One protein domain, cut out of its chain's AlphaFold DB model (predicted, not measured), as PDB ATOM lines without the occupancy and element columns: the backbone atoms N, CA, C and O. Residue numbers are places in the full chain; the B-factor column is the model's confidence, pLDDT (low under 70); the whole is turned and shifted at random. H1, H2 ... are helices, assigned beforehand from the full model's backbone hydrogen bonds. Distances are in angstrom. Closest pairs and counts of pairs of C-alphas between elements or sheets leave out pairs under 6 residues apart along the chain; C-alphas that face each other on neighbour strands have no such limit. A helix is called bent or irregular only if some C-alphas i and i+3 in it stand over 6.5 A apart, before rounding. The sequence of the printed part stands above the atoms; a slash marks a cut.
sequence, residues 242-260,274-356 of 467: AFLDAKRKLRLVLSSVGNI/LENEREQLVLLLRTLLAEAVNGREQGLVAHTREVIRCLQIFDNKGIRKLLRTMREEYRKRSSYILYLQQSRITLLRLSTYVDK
ATOM      1  N   ALA A 242     246.374 254.353 276.815       89.00
ATOM      2  CA  ALA A 242     247.002 254.306 275.498       89.00
ATOM      3  C   ALA A 242     246.899 252.919 274.839       89.00
ATOM      4  O   ALA A 242     246.643 252.827 273.640       89.00
ATOM      5  N   PHE A 243     247.080 251.829 275.594       91.38
ATOM      6  CA  PHE A 243     247.062 250.467 275.046       91.38
ATOM      7  C   PHE A 243     245.655 250.027 274.652       91.38
ATOM      8  O   PHE A 243     245.458 249.455 273.579       91.38
ATOM      9  N   LEU A 244     244.657 250.322 275.488       91.06
ATOM     10  CA  LEU A 244     243.258 250.019 275.184       91.06
ATOM     11  C   LEU A 244     242.747 250.827 273.987       91.06
ATOM     12  O   LEU A 244     242.012 250.287 273.157       91.06
ATOM     13  N   ASP A 245     243.167 252.085 273.878       92.00
ATOM     14  CA  ASP A 245     242.825 252.960 272.762       92.00
ATOM     15  C   ASP A 245     243.489 252.498 271.457       92.00
ATOM     16  O   ASP A 245     242.800 252.273 270.461       92.00
ATOM     17  N   ALA A 246     244.795 252.207 271.480       92.94
ATOM     18  CA  ALA A 246     245.505 251.629 270.339       92.94
ATOM     19  C   ALA A 246     244.887 250.292 269.902       92.94
ATOM     20  O   ALA A 246     244.673 250.077 268.711       92.94
ATOM     21  N   LYS A 247     244.512 249.421 270.850       92.38
ATOM     22  CA  LYS A 247     243.809 248.158 270.575       92.38
ATOM     23  C   LYS A 247     242.458 248.383 269.903       92.38
ATOM     24  O   LYS A 247     242.138 247.700 268.932       92.38
ATOM     25  N   ARG A 248     241.651 249.321 270.411       92.62
ATOM     26  CA  ARG A 248     240.324 249.648 269.865       92.62
ATOM     27  C   ARG A 248     240.438 250.216 268.453       92.62
ATOM     28  O   ARG A 248     239.762 249.724 267.555       92.62
ATOM     29  N   LYS A 249     241.305 251.210 268.262       93.50
ATOM     30  CA  LYS A 249     241.539 251.872 266.973       93.50
ATOM     31  C   LYS A 249     242.109 250.901 265.944       93.50
ATOM     32  O   LYS A 249     241.624 250.853 264.819       93.50
ATOM     33  N   LEU A 250     243.070 250.062 266.342       91.81
ATOM     34  CA  LEU A 250     243.618 249.026 265.471       91.81
ATOM     35  C   LEU A 250     242.534 248.017 265.082       91.81
ATOM     36  O   LEU A 250     242.398 247.705 263.909       91.81
ATOM     37  N   ARG A 251     241.696 247.564 266.021       89.75
ATOM     38  CA  ARG A 251     240.572 246.670 265.698       89.75
ATOM     39  C   ARG A 251     239.601 247.294 264.692       89.75
ATOM     40  O   ARG A 251     239.173 246.594 263.784       89.75
ATOM     41  N   LEU A 252     239.281 248.580 264.840       89.94
ATOM     42  CA  LEU A 252     238.404 249.302 263.916       89.94
ATOM     43  C   LEU A 252     238.987 249.310 262.494       89.94
ATOM     44  O   LEU A 252     238.323 248.873 261.558       89.94
ATOM     45  N   VAL A 253     240.250 249.723 262.344       90.38
ATOM     46  CA  VAL A 253     240.936 249.741 261.040       90.38
ATOM     47  C   VAL A 253     241.001 248.338 260.443       90.38
ATOM     48  O   VAL A 253     240.643 248.144 259.288       90.38
ATOM     49  N   LEU A 254     241.363 247.328 261.235       86.38
ATOM     50  CA  LEU A 254     241.461 245.950 260.754       86.38
ATOM     51  C   LEU A 254     240.096 245.330 260.396       86.38
ATOM     52  O   LEU A 254     240.048 244.431 259.566       86.38
ATOM     53  N   SER A 255     238.992 245.800 260.987       82.44
ATOM     54  CA  SER A 255     237.641 245.308 260.676       82.44
ATOM     55  C   SER A 255     237.103 245.784 259.324       82.44
ATOM     56  O   SER A 255     236.247 245.119 258.751       82.44
ATOM     57  N   SER A 256     237.624 246.900 258.805       79.25
ATOM     58  CA  SER A 256     237.259 247.418 257.477       79.25
ATOM     59  C   SER A 256     237.798 246.559 256.329       79.25
ATOM     60  O   SER A 256     237.279 246.587 255.219       79.25
ATOM     61  N   VAL A 257     238.814 245.744 256.607       71.50
ATOM     62  CA  VAL A 257     239.467 244.891 255.622       71.50
ATOM     63  C   VAL A 257     238.914 243.486 255.807       71.50
ATOM     64  O   VAL A 257     239.250 242.786 256.763       71.50
ATOM     65  N   GLY A 258     238.055 243.056 254.886       55.66
ATOM     66  CA  GLY A 258     237.291 241.809 255.002       55.66
ATOM     67  C   GLY A 258     238.106 240.509 255.107       55.66
ATOM     68  O   GLY A 258     237.494 239.457 255.225       55.66
ATOM     69  N   ASN A 259     239.449 240.544 255.065       53.59
ATOM     70  CA  ASN A 259     240.296 239.347 254.967       53.59
ATOM     71  C   ASN A 259     241.709 239.467 255.598       53.59
ATOM     72  O   ASN A 259     242.698 239.022 255.027       53.59
ATOM     73  N   ILE A 260     241.857 240.033 256.801       52.25
ATOM     74  CA  ILE A 260     243.195 240.161 257.443       52.25
ATOM     75  C   ILE A 260     243.749 238.839 258.008       52.25
ATOM     76  O   ILE A 260     244.943 238.708 258.276       52.25
ATOM     77  N   LEU A 274     261.688 237.528 264.696       50.06
ATOM     78  CA  LEU A 274     260.583 238.080 265.510       50.06
ATOM     79  C   LEU A 274     260.729 239.579 265.919       50.06
ATOM     80  O   LEU A 274     259.978 240.102 266.745       50.06
ATOM     81  N   GLU A 275     261.739 240.264 265.390       52.47
ATOM     82  CA  GLU A 275     262.121 241.649 265.658       52.47
ATOM     83  C   GLU A 275     261.388 242.657 264.752       52.47
ATOM     84  O   GLU A 275     261.254 243.814 265.141       52.47
ATOM     85  N   ASN A 276     260.794 242.231 263.625       73.25
ATOM     86  CA  ASN A 276     260.195 243.157 262.646       73.25
ATOM     87  C   ASN A 276     258.649 243.203 262.660       73.25
ATOM     88  O   ASN A 276     258.049 243.754 261.738       73.25
ATOM     89  N   GLU A 277     257.968 242.686 263.695       80.88
ATOM     90  CA  GLU A 277     256.488 242.739 263.781       80.88
ATOM     91  C   GLU A 277     255.948 244.185 263.747       80.88
ATOM     92  O   GLU A 277     254.897 244.446 263.161       80.88
ATOM     93  N   ARG A 278     256.694 245.149 264.314       86.19
ATOM     94  CA  ARG A 278     256.379 246.585 264.192       86.19
ATOM     95  C   ARG A 278     256.406 247.030 262.738       86.19
ATOM     96  O   ARG A 278     255.475 247.685 262.286       86.19
ATOM     97  N   GLU A 279     257.495 246.740 262.039       86.31
ATOM     98  CA  GLU A 279     257.705 247.208 260.671       86.31
ATOM     99  C   GLU A 279     256.667 246.608 259.728       86.31
ATOM    100  O   GLU A 279     256.112 247.322 258.901       86.31
ATOM    101  N   GLN A 280     256.335 245.328 259.914       87.19
ATOM    102  CA  GLN A 280     255.279 244.645 259.171       87.19
ATOM    103  C   GLN A 280     253.899 245.254 259.445       87.19
ATOM    104  O   GLN A 280     253.149 245.506 258.503       87.19
ATOM    105  N   LEU A 281     253.574 245.554 260.708       89.19
ATOM    106  CA  LEU A 281     252.321 246.221 261.070       89.19
ATOM    107  C   LEU A 281     252.237 247.630 260.470       89.19
ATOM    108  O   LEU A 281     251.208 248.009 259.917       89.19
ATOM    109  N   VAL A 282     253.316 248.410 260.552       89.50
ATOM    110  CA  VAL A 282     253.376 249.759 259.976       89.50
ATOM    111  C   VAL A 282     253.295 249.704 258.452       89.50
ATOM    112  O   VAL A 282     252.613 250.535 257.857       89.50
ATOM    113  N   LEU A 283     253.945 248.729 257.810       89.75
ATOM    114  CA  LEU A 283     253.847 248.512 256.371       89.75
ATOM    115  C   LEU A 283     252.410 248.175 255.965       89.75
ATOM    116  O   LEU A 283     251.887 248.811 255.059       89.75
ATOM    117  N   LEU A 284     251.750 247.259 256.679       89.25
ATOM    118  CA  LEU A 284     250.341 246.930 256.459       89.25
ATOM    119  C   LEU A 284     249.459 248.177 256.576       89.25
ATOM    120  O   LEU A 284     248.686 248.465 255.671       89.25
ATOM    121  N   LEU A 285     249.604 248.954 257.650       92.00
ATOM    122  CA  LEU A 285     248.823 250.175 257.850       92.00
ATOM    123  C   LEU A 285     249.099 251.231 256.775       92.00
ATOM    124  O   LEU A 285     248.187 251.955 256.394       92.00
ATOM    125  N   ARG A 286     250.328 251.321 256.254       92.56
ATOM    126  CA  ARG A 286     250.656 252.196 255.117       92.56
ATOM    127  C   ARG A 286     250.003 251.720 253.823       92.56
ATOM    128  O   ARG A 286     249.523 252.555 253.065       92.56
ATOM    129  N   THR A 287     249.951 250.411 253.592       90.25
ATOM    130  CA  THR A 287     249.228 249.828 252.454       90.25
ATOM    131  C   THR A 287     247.731 250.118 252.561       90.25
ATOM    132  O   THR A 287     247.159 250.649 251.614       90.25
ATOM    133  N   LEU A 288     247.123 249.888 253.730       89.88
ATOM    134  CA  LEU A 288     245.713 250.211 253.988       89.88
ATOM    135  C   LEU A 288     245.428 251.708 253.859       89.88
ATOM    136  O   LEU A 288     244.393 252.104 253.339       89.88
ATOM    137  N   LEU A 289     246.362 252.557 254.292       92.44
ATOM    138  CA  LEU A 289     246.244 254.000 254.126       92.44
ATOM    139  C   LEU A 289     246.252 254.399 252.645       92.44
ATOM    140  O   LEU A 289     245.466 255.254 252.248       92.44
ATOM    141  N   ALA A 290     247.129 253.798 251.839       92.75
ATOM    142  CA  ALA A 290     247.180 254.053 250.403       92.75
ATOM    143  C   ALA A 290     245.890 253.590 249.708       92.75
ATOM    144  O   ALA A 290     245.338 254.324 248.891       92.75
ATOM    145  N   GLU A 291     245.378 252.416 250.078       89.44
ATOM    146  CA  GLU A 291     244.105 251.891 249.581       89.44
ATOM    147  C   GLU A 291     242.930 252.800 249.959       89.44
ATOM    148  O   GLU A 291     242.168 253.202 249.085       89.44
ATOM    149  N   ALA A 292     242.839 253.230 251.219       91.12
ATOM    150  CA  ALA A 292     241.783 254.124 251.691       91.12
ATOM    151  C   ALA A 292     241.833 255.511 251.023       91.12
ATOM    152  O   ALA A 292     240.790 256.089 250.706       91.12
ATOM    153  N   VAL A 293     243.034 256.051 250.772       92.69
ATOM    154  CA  VAL A 293     243.207 257.306 250.016       92.69
ATOM    155  C   VAL A 293     242.722 257.131 248.577       92.69
ATOM    156  O   VAL A 293     241.992 257.989 248.077       92.69
ATOM    157  N   ASN A 294     243.059 256.011 247.934       93.44
ATOM    158  CA  ASN A 294     242.608 255.704 246.578       93.44
ATOM    159  C   ASN A 294     241.088 255.474 246.512       93.44
ATOM    160  O   ASN A 294     240.443 255.934 245.571       93.44
ATOM    161  N   GLY A 295     240.508 254.829 247.529       89.62
ATOM    162  CA  GLY A 295     239.066 254.607 247.684       89.62
ATOM    163  C   GLY A 295     238.272 255.840 248.127       89.62
ATOM    164  O   GLY A 295     237.048 255.786 248.193       89.62
ATOM    165  N   ARG A 296     238.942 256.972 248.404       91.12
ATOM    166  CA  ARG A 296     238.354 258.224 248.929       91.12
ATOM    167  C   ARG A 296     237.621 258.064 250.269       91.12
ATOM    168  O   ARG A 296     236.790 258.899 250.629       91.12
ATOM    169  N   GLU A 297     237.978 257.057 251.059       91.69
ATOM    170  CA  GLU A 297     237.392 256.795 252.373       91.69
ATOM    171  C   GLU A 297     238.047 257.662 253.457       91.69
ATOM    172  O   GLU A 297     238.882 257.207 254.242       91.69
ATOM    173  N   GLN A 298     237.669 258.942 253.528       92.81
ATOM    174  CA  GLN A 298     238.300 259.914 254.438       92.81
ATOM    175  C   GLN A 298     238.230 259.503 255.917       92.81
ATOM    176  O   GLN A 298     239.162 259.761 256.683       92.81
ATOM    177  N   GLY A 299     237.161 258.802 256.310       92.25
ATOM    178  CA  GLY A 299     237.041 258.207 257.637       92.25
ATOM    179  C   GLY A 299     238.135 257.171 257.897       92.25
ATOM    180  O   GLY A 299     238.869 257.292 258.877       92.25
ATOM    181  N   LEU A 300     238.299 256.175 257.024       90.44
ATOM    182  CA  LEU A 300     239.314 255.131 257.185       90.44
ATOM    183  C   LEU A 300     240.737 255.703 257.116       90.44
ATOM    184  O   LEU A 300     241.600 255.302 257.898       90.44
ATOM    185  N   VAL A 301     240.971 256.705 256.263       93.12
ATOM    186  CA  VAL A 301     242.231 257.464 256.197       93.12
ATOM    187  C   VAL A 301     242.573 258.098 257.550       93.12
ATOM    188  O   VAL A 301     243.693 257.929 258.040       93.12
ATOM    189  N   ALA A 302     241.625 258.800 258.176       94.62
ATOM    190  CA  ALA A 302     241.827 259.437 259.477       94.62
ATOM    191  C   ALA A 302     242.103 258.406 260.582       94.62
ATOM    192  O   ALA A 302     243.089 258.531 261.310       94.62
ATOM    193  N   HIS A 303     241.296 257.343 260.657       93.25
ATOM    194  CA  HIS A 303     241.484 256.273 261.640       93.25
ATOM    195  C   HIS A 303     242.833 255.562 261.463       93.25
ATOM    196  O   HIS A 303     243.516 255.287 262.445       93.25
ATOM    197  N   THR A 304     243.259 255.312 260.223       92.81
ATOM    198  CA  THR A 304     244.526 254.625 259.930       92.81
ATOM    199  C   THR A 304     245.730 255.487 260.301       92.81
ATOM    200  O   THR A 304     246.666 254.997 260.938       92.81
ATOM    201  N   ARG A 305     245.700 256.792 259.990       94.62
ATOM    202  CA  ARG A 305     246.730 257.750 260.434       94.62
ATOM    203  C   ARG A 305     246.811 257.821 261.955       94.62
ATOM    204  O   ARG A 305     247.907 257.809 262.512       94.62
ATOM    205  N   GLU A 306     245.663 257.833 262.621       94.25
ATOM    206  CA  GLU A 306     245.588 257.871 264.077       94.25
ATOM    207  C   GLU A 306     246.120 256.585 264.726       94.25
ATOM    208  O   GLU A 306     246.825 256.657 265.733       94.25
ATOM    209  N   VAL A 307     245.876 255.408 264.137       94.44
ATOM    210  CA  VAL A 307     246.490 254.145 264.586       94.44
ATOM    211  C   VAL A 307     248.009 254.198 264.443       94.44
ATOM    212  O   VAL A 307     248.713 253.863 265.394       94.44
ATOM    213  N   ILE A 308     248.528 254.654 263.297       93.06
ATOM    214  CA  ILE A 308     249.977 254.800 263.082       93.06
ATOM    215  C   ILE A 308     250.581 255.719 264.152       93.06
ATOM    216  O   ILE A 308     251.607 255.372 264.736       93.06
ATOM    217  N   ARG A 309     249.921 256.842 264.465       93.44
ATOM    218  CA  ARG A 309     250.333 257.769 265.528       93.44
ATOM    219  C   ARG A 309     250.313 257.109 266.911       93.44
ATOM    220  O   ARG A 309     251.278 257.230 267.657       93.44
ATOM    221  N   CYS A 310     249.258 256.366 267.250       91.81
ATOM    222  CA  CYS A 310     249.152 255.666 268.536       91.81
ATOM    223  C   CYS A 310     250.251 254.608 268.718       91.81
ATOM    224  O   CYS A 310     250.766 254.435 269.820       91.81
ATOM    225  N   LEU A 311     250.639 253.914 267.645       91.31
ATOM    226  CA  LEU A 311     251.678 252.882 267.687       91.31
ATOM    227  C   LEU A 311     253.092 253.442 267.914       91.31
ATOM    228  O   LEU A 311     253.963 252.696 268.363       91.31
ATOM    229  N   GLN A 312     253.328 254.733 267.654       90.31
ATOM    230  CA  GLN A 312     254.620 255.388 267.908       90.31
ATOM    231  C   GLN A 312     254.951 255.501 269.404       90.31
ATOM    232  O   GLN A 312     256.124 255.578 269.747       90.31
ATOM    233  N   ILE A 313     253.941 255.468 270.281       89.00
ATOM    234  CA  ILE A 313     254.098 255.607 271.742       89.00
ATOM    235  C   ILE A 313     254.689 254.337 272.375       89.00
ATOM    236  O   ILE A 313     255.296 254.388 273.440       89.00
ATOM    237  N   PHE A 314     254.504 253.181 271.738       88.00
ATOM    238  CA  PHE A 314     254.933 251.893 272.279       88.00
ATOM    239  C   PHE A 314     256.328 251.518 271.801       88.00
ATOM    240  O   PHE A 314     256.686 251.836 270.669       88.00
ATOM    241  N   ASP A 315     257.041 250.710 272.590       89.25
ATOM    242  CA  ASP A 315     258.255 249.988 272.179       89.25
ATOM    243  C   ASP A 315     257.929 248.696 271.422       89.25
ATOM    244  O   ASP A 315     256.787 248.231 271.397       89.25
ATOM    245  N   ASN A 316     258.930 248.075 270.783       87.81
ATOM    246  CA  ASN A 316     258.752 246.804 270.063       87.81
ATOM    247  C   ASN A 316     258.063 245.757 270.945       87.81
ATOM    248  O   ASN A 316     257.066 245.171 270.538       87.81
ATOM    249  N   LYS A 317     258.498 245.608 272.203       88.31
ATOM    250  CA  LYS A 317     257.864 244.706 273.179       88.31
ATOM    251  C   LYS A 317     256.375 245.016 273.392       88.31
ATOM    252  O   LYS A 317     255.581 244.080 273.506       88.31
ATOM    253  N   GLY A 318     255.994 246.294 273.399       88.50
ATOM    254  CA  GLY A 318     254.609 246.711 273.598       88.50
ATOM    255  C   GLY A 318     253.708 246.413 272.402       88.50
ATOM    256  O   GLY A 318     252.611 245.886 272.585       88.50
ATOM    257  N   ILE A 319     254.204 246.621 271.179       90.06
ATOM    258  CA  ILE A 319     253.488 246.240 269.950       90.06
ATOM    259  C   ILE A 319     253.309 244.720 269.868       90.06
ATOM    260  O   ILE A 319     252.207 244.249 269.588       90.06
ATOM    261  N   ARG A 320     254.344 243.933 270.192       89.19
ATOM    262  CA  ARG A 320     254.233 242.463 270.237       89.19
ATOM    263  C   ARG A 320     253.166 242.005 271.233       89.19
ATOM    264  O   ARG A 320     252.373 241.108 270.943       89.19
ATOM    265  N   LYS A 321     253.109 242.638 272.411       90.81
ATOM    266  CA  LYS A 321     252.084 242.352 273.426       90.81
ATOM    267  C   LYS A 321     250.683 242.720 272.926       90.81
ATOM    268  O   LYS A 321     249.775 241.911 273.093       90.81
ATOM    269  N   LEU A 322     250.523 243.873 272.271       90.06
ATOM    270  CA  LEU A 322     249.265 244.319 271.664       90.06
ATOM    271  C   LEU A 322     248.739 243.313 270.631       90.06
ATOM    272  O   LEU A 322     247.597 242.860 270.735       90.06
ATOM    273  N   LEU A 323     249.590 242.910 269.684       89.81
ATOM    274  CA  LEU A 323     249.243 241.939 268.644       89.81
ATOM    275  C   LEU A 323     248.881 240.574 269.233       89.81
ATOM    276  O   LEU A 323     247.886 239.970 268.826       89.81
ATOM    277  N   ARG A 324     249.631 240.101 270.237       89.69
ATOM    278  CA  ARG A 324     249.327 238.844 270.936       89.69
ATOM    279  C   ARG A 324     247.968 238.896 271.635       89.69
ATOM    280  O   ARG A 324     247.195 237.951 271.509       89.69
ATOM    281  N   THR A 325     247.657 239.988 272.335       90.44
ATOM    282  CA  THR A 325     246.356 240.169 272.999       90.44
ATOM    283  C   THR A 325     245.206 240.169 271.992       90.44
ATOM    284  O   THR A 325     244.201 239.505 272.225       90.44
ATOM    285  N   MET A 326     245.353 240.851 270.852       88.06
ATOM    286  CA  MET A 326     244.331 240.848 269.798       88.06
ATOM    287  C   MET A 326     244.146 239.467 269.155       88.06
ATOM    288  O   MET A 326     243.010 239.058 268.921       88.06
ATOM    289  N   ARG A 327     245.235 238.726 268.911       86.94
ATOM    290  CA  ARG A 327     245.183 237.364 268.355       86.94
ATOM    291  C   ARG A 327     244.438 236.405 269.280       86.94
ATOM    292  O   ARG A 327     243.587 235.652 268.822       86.94
ATOM    293  N   GLU A 328     244.722 236.464 270.576       87.25
ATOM    294  CA  GLU A 328     244.060 235.622 271.572       87.25
ATOM    295  C   GLU A 328     242.570 235.971 271.716       87.25
ATOM    296  O   GLU A 328     241.717 235.087 271.766       87.25
ATOM    297  N   GLU A 329     242.231 237.262 271.712       86.25
ATOM    298  CA  GLU A 329     240.843 237.728 271.689       86.25
ATOM    299  C   GLU A 329     240.077 237.249 270.445       86.25
ATOM    300  O   GLU A 329     238.887 236.941 270.543       86.25
ATOM    301  N   TYR A 330     240.732 237.197 269.284       84.44
ATOM    302  CA  TYR A 330     240.141 236.658 268.062       84.44
ATOM    303  C   TYR A 330     239.960 235.138 268.152       84.44
ATOM    304  O   TYR A 330     238.863 234.639 267.913       84.44
ATOM    305  N   ARG A 331     240.995 234.405 268.582       85.81
ATOM    306  CA  ARG A 331     240.970 232.943 268.750       85.81
ATOM    307  C   ARG A 331     239.856 232.482 269.691       85.81
ATOM    308  O   ARG A 331     239.203 231.483 269.427       85.81
ATOM    309  N   LYS A 332     239.584 233.230 270.764       89.12
ATOM    310  CA  LYS A 332     238.466 232.941 271.680       89.12
ATOM    311  C   LYS A 332     237.089 233.063 271.020       89.12
ATOM    312  O   LYS A 332     236.151 232.412 271.463       89.12
ATOM    313  N   ARG A 333     236.951 233.900 269.988       86.25
ATOM    314  CA  ARG A 333     235.682 234.145 269.280       86.25
ATOM    315  C   ARG A 333     235.567 233.384 267.959       86.25
ATOM    316  O   ARG A 333     234.478 233.336 267.398       86.25
ATOM    317  N   SER A 334     236.654 232.795 267.455       84.12
ATOM    318  CA  SER A 334     236.708 232.240 266.099       84.12
ATOM    319  C   SER A 334     235.694 231.124 265.872       84.12
ATOM    320  O   SER A 334     235.038 231.124 264.839       84.12
ATOM    321  N   SER A 335     235.502 230.224 266.841       86.75
ATOM    322  CA  SER A 335     234.523 229.134 266.717       86.75
ATOM    323  C   SER A 335     233.097 229.662 266.540       86.75
ATOM    324  O   SER A 335     232.351 229.164 265.703       86.75
ATOM    325  N   TYR A 336     232.736 230.721 267.272       90.12
ATOM    326  CA  TYR A 336     231.426 231.358 267.147       90.12
ATOM    327  C   TYR A 336     231.279 232.133 265.830       90.12
ATOM    328  O   TYR A 336     230.239 232.055 265.182       90.12
ATOM    329  N   ILE A 337     232.330 232.829 265.383       84.00
ATOM    330  CA  ILE A 337     232.333 233.520 264.083       84.00
ATOM    331  C   ILE A 337     232.137 232.519 262.936       84.00
ATOM    332  O   ILE A 337     231.317 232.761 262.054       84.00
ATOM    333  N   LEU A 338     232.839 231.382 262.966       84.56
ATOM    334  CA  LEU A 338     232.687 230.318 261.972       84.56
ATOM    335  C   LEU A 338     231.277 229.723 261.993       84.56
ATOM    336  O   LEU A 338     230.681 229.532 260.936       84.56
ATOM    337  N   TYR A 339     230.715 229.496 263.183       92.75
ATOM    338  CA  TYR A 339     229.327 229.061 263.325       92.75
ATOM    339  C   TYR A 339     228.348 230.056 262.682       92.75
ATOM    340  O   TYR A 339     227.486 229.649 261.906       92.75
ATOM    341  N   LEU A 340     228.499 231.359 262.938       89.12
ATOM    342  CA  LEU A 340     227.646 232.389 262.336       89.12
ATOM    343  C   LEU A 340     227.791 232.452 260.811       89.12
ATOM    344  O   LEU A 340     226.793 232.580 260.103       89.12
ATOM    345  N   GLN A 341     229.016 232.337 260.293       87.62
ATOM    346  CA  GLN A 341     229.270 232.291 258.853       87.62
ATOM    347  C   GLN A 341     228.608 231.071 258.210       87.62
ATOM    348  O   GLN A 341     227.912 231.210 257.202       87.62
ATOM    349  N   GLN A 342     228.765 229.894 258.816       93.44
ATOM    350  CA  GLN A 342     228.149 228.665 258.332       93.44
ATOM    351  C   GLN A 342     226.621 228.739 258.400       93.44
ATOM    352  O   GLN A 342     225.951 228.404 257.427       93.44
ATOM    353  N   SER A 343     226.067 229.231 259.510       93.94
ATOM    354  CA  SER A 343     224.627 229.439 259.681       93.94
ATOM    355  C   SER A 343     224.070 230.364 258.596       93.94
ATOM    356  O   SER A 343     223.110 230.008 257.916       93.94
ATOM    357  N   ARG A 344     224.739 231.494 258.326       92.06
ATOM    358  CA  ARG A 344     224.364 232.408 257.237       92.06
ATOM    359  C   ARG A 344     224.354 231.709 255.879       92.06
ATOM    360  O   ARG A 344     223.402 231.875 255.123       92.06
ATOM    361  N   ILE A 345     225.393 230.938 255.554       91.56
ATOM    362  CA  ILE A 345     225.469 230.206 254.280       91.56
ATOM    363  C   ILE A 345     224.323 229.194 254.173       91.56
ATOM    364  O   ILE A 345     223.669 229.120 253.133       91.56
ATOM    365  N   THR A 346     224.055 228.441 255.238       94.12
ATOM    366  CA  THR A 346     222.963 227.462 255.287       94.12
ATOM    367  C   THR A 346     221.599 228.129 255.115       94.12
ATOM    368  O   THR A 346     220.799 227.662 254.308       94.12
ATOM    369  N   LEU A 347     221.350 229.247 255.800       96.00
ATOM    370  CA  LEU A 347     220.099 230.001 255.686       96.00
ATOM    371  C   LEU A 347     219.891 230.556 254.274       96.00
ATOM    372  O   LEU A 347     218.804 230.419 253.721       96.00
ATOM    373  N   LEU A 348     220.935 231.112 253.651       93.81
ATOM    374  CA  LEU A 348     220.861 231.590 252.267       93.81
ATOM    375  C   LEU A 348     220.565 230.446 251.290       93.81
ATOM    376  O   LEU A 348     219.731 230.590 250.398       93.81
ATOM    377  N   ARG A 349     221.195 229.279 251.475       94.81
ATOM    378  CA  ARG A 349     220.896 228.086 250.670       94.81
ATOM    379  C   ARG A 349     219.445 227.645 250.847       94.81
ATOM    380  O   ARG A 349     218.775 227.401 249.847       94.81
ATOM    381  N   LEU A 350     218.951 227.583 252.084       96.25
ATOM    382  CA  LEU A 350     217.574 227.185 252.375       96.25
ATOM    383  C   LEU A 350     216.557 228.162 251.773       96.25
ATOM    384  O   LEU A 350     215.596 227.718 251.157       96.25
ATOM    385  N   SER A 351     216.798 229.471 251.876       94.75
ATOM    386  CA  SER A 351     215.962 230.497 251.243       94.75
ATOM    387  C   SER A 351     215.868 230.274 249.731       94.75
ATOM    388  O   SER A 351     214.772 230.068 249.216       94.75
ATOM    389  N   THR A 352     217.004 230.150 249.035       96.12
ATOM    390  CA  THR A 352     216.986 229.894 247.581       96.12
ATOM    391  C   THR A 352     216.328 228.564 247.206       96.12
ATOM    392  O   THR A 352     215.792 228.416 246.108       96.12
ATOM    393  N   TYR A 353     216.387 227.569 248.091       95.62
ATOM    394  CA  TYR A 353     215.722 226.288 247.890       95.62
ATOM    395  C   TYR A 353     214.200 226.423 247.995       95.62
ATOM    396  O   TYR A 353     213.487 225.926 247.122       95.62
ATOM    397  N   VAL A 354     213.709 227.123 249.019       97.31
ATOM    398  CA  VAL A 354     212.279 227.400 249.200       97.31
ATOM    399  C   VAL A 354     211.733 228.193 248.012       97.31
ATOM    400  O   VAL A 354     210.706 227.805 247.463       97.31
ATOM    401  N   ASP A 355     212.457 229.200 247.520       96.00
ATOM    402  CA  ASP A 355     212.043 229.972 246.339       96.00
ATOM    403  C   ASP A 355     211.871 229.090 245.097       96.00
ATOM    404  O   ASP A 355     210.877 229.181 244.374       96.00
ATOM    405  N   LYS A 356     212.815 228.170 244.860       96.94
ATOM    406  CA  LYS A 356     212.719 227.206 243.753       96.94
ATOM    407  C   LYS A 356     211.532 226.264 243.916       96.94
ATOM    408  O   LYS A 356     210.899 225.903 242.922       96.94
TER     409      LYS A 356
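This is residues 242 to 260 and 274 to 356 of the 467 residues of the protein "DUF5601 domain-containing protein" of Ancylostoma ceylanicum (UniProt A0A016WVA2). A helical hairpin, H2 and H3, makes a small body together with H1, which packs on H3; the first arm of the long bent helix H4 crosses the body at the end where H2 begins and H3 ends, and residues 327 to 356 of H4 stick out as a long free arm. This arm makes much of the length, and the C-alphas span 57 by 33 by 23 A. The printed part has 102 residues with four named helices, H1, H2, H3 and H4 along the chain, and no named strand; its class is all helix. The whole is loose, with a radius of gyration of the C-alphas of 17.4 A.

Look first at H4, residues 316 to 356, assigned as one helix by its hydrogen bonds but bent: C-alphas 332 and 335 are 7.4 A apart. Its arms H4a, residues 316 to 332, and H4b, residues 335 to 356, stand at a steep tilt of 45 degrees. H4a touches H2, residues 277 to 294, whose residues 277 to 278 alone take part; the closest C-alphas, of Arg 278 and Asn 316, are 6.3 A apart, and the lines are only just about perpendicular, at 72 degrees. H2 forms a hairpin with H3, residues 298 to 311: they touch at a shallow tilt of 17 degrees, opposite ways, with the closest C-alphas, of Ala 292 and Val 301, 5.6 A apart. H3 touches H1, residues 242 to 255, at a steep tilt of 38 degrees, opposite ways; their closest C-alphas, of Ala 246 and Cys 310, are 5.7 A apart. H1 and H4a only just touch, with 3 pairs of C-alphas within 8 A, the closest being Lys 247 and Leu 322 at 6.8 A. H1 and H2 are near each other, while H4b touches no helix. The helix packing is mostly crossed, at tilts that are not shallow. In H1, H2, H3, H4a and H4b every O i to N i+4 pair is within hydrogen-bond range.

Find C-alpha 316 at (258.752, 246.804, 270.063); from there H4a runs 24.6 A to C-alpha 332. H4b runs 31.7 A from C-alpha 335 to C-alpha 356 at (212.719, 227.206, 243.753). H1 begins at C-alpha 242, (247.002, 254.306, 275.498), and is 19.7 A long. H2 measures 25.6 A and H3 20.1 A.

The two C-alphas farthest apart, of Asp 315 and Lys 356, are 58.3 A apart. Residues 261 to 273 are not printed, and C-alphas 260 and 274 are 19.3 A apart across this cut, in the link from H1 to H2. The links H2 to H3 and H3 to H4 are tight. Look for low confidence at residues 258 to 260 and 274 to 275, under 70; the mean pLDDT of the printed part is 88.3.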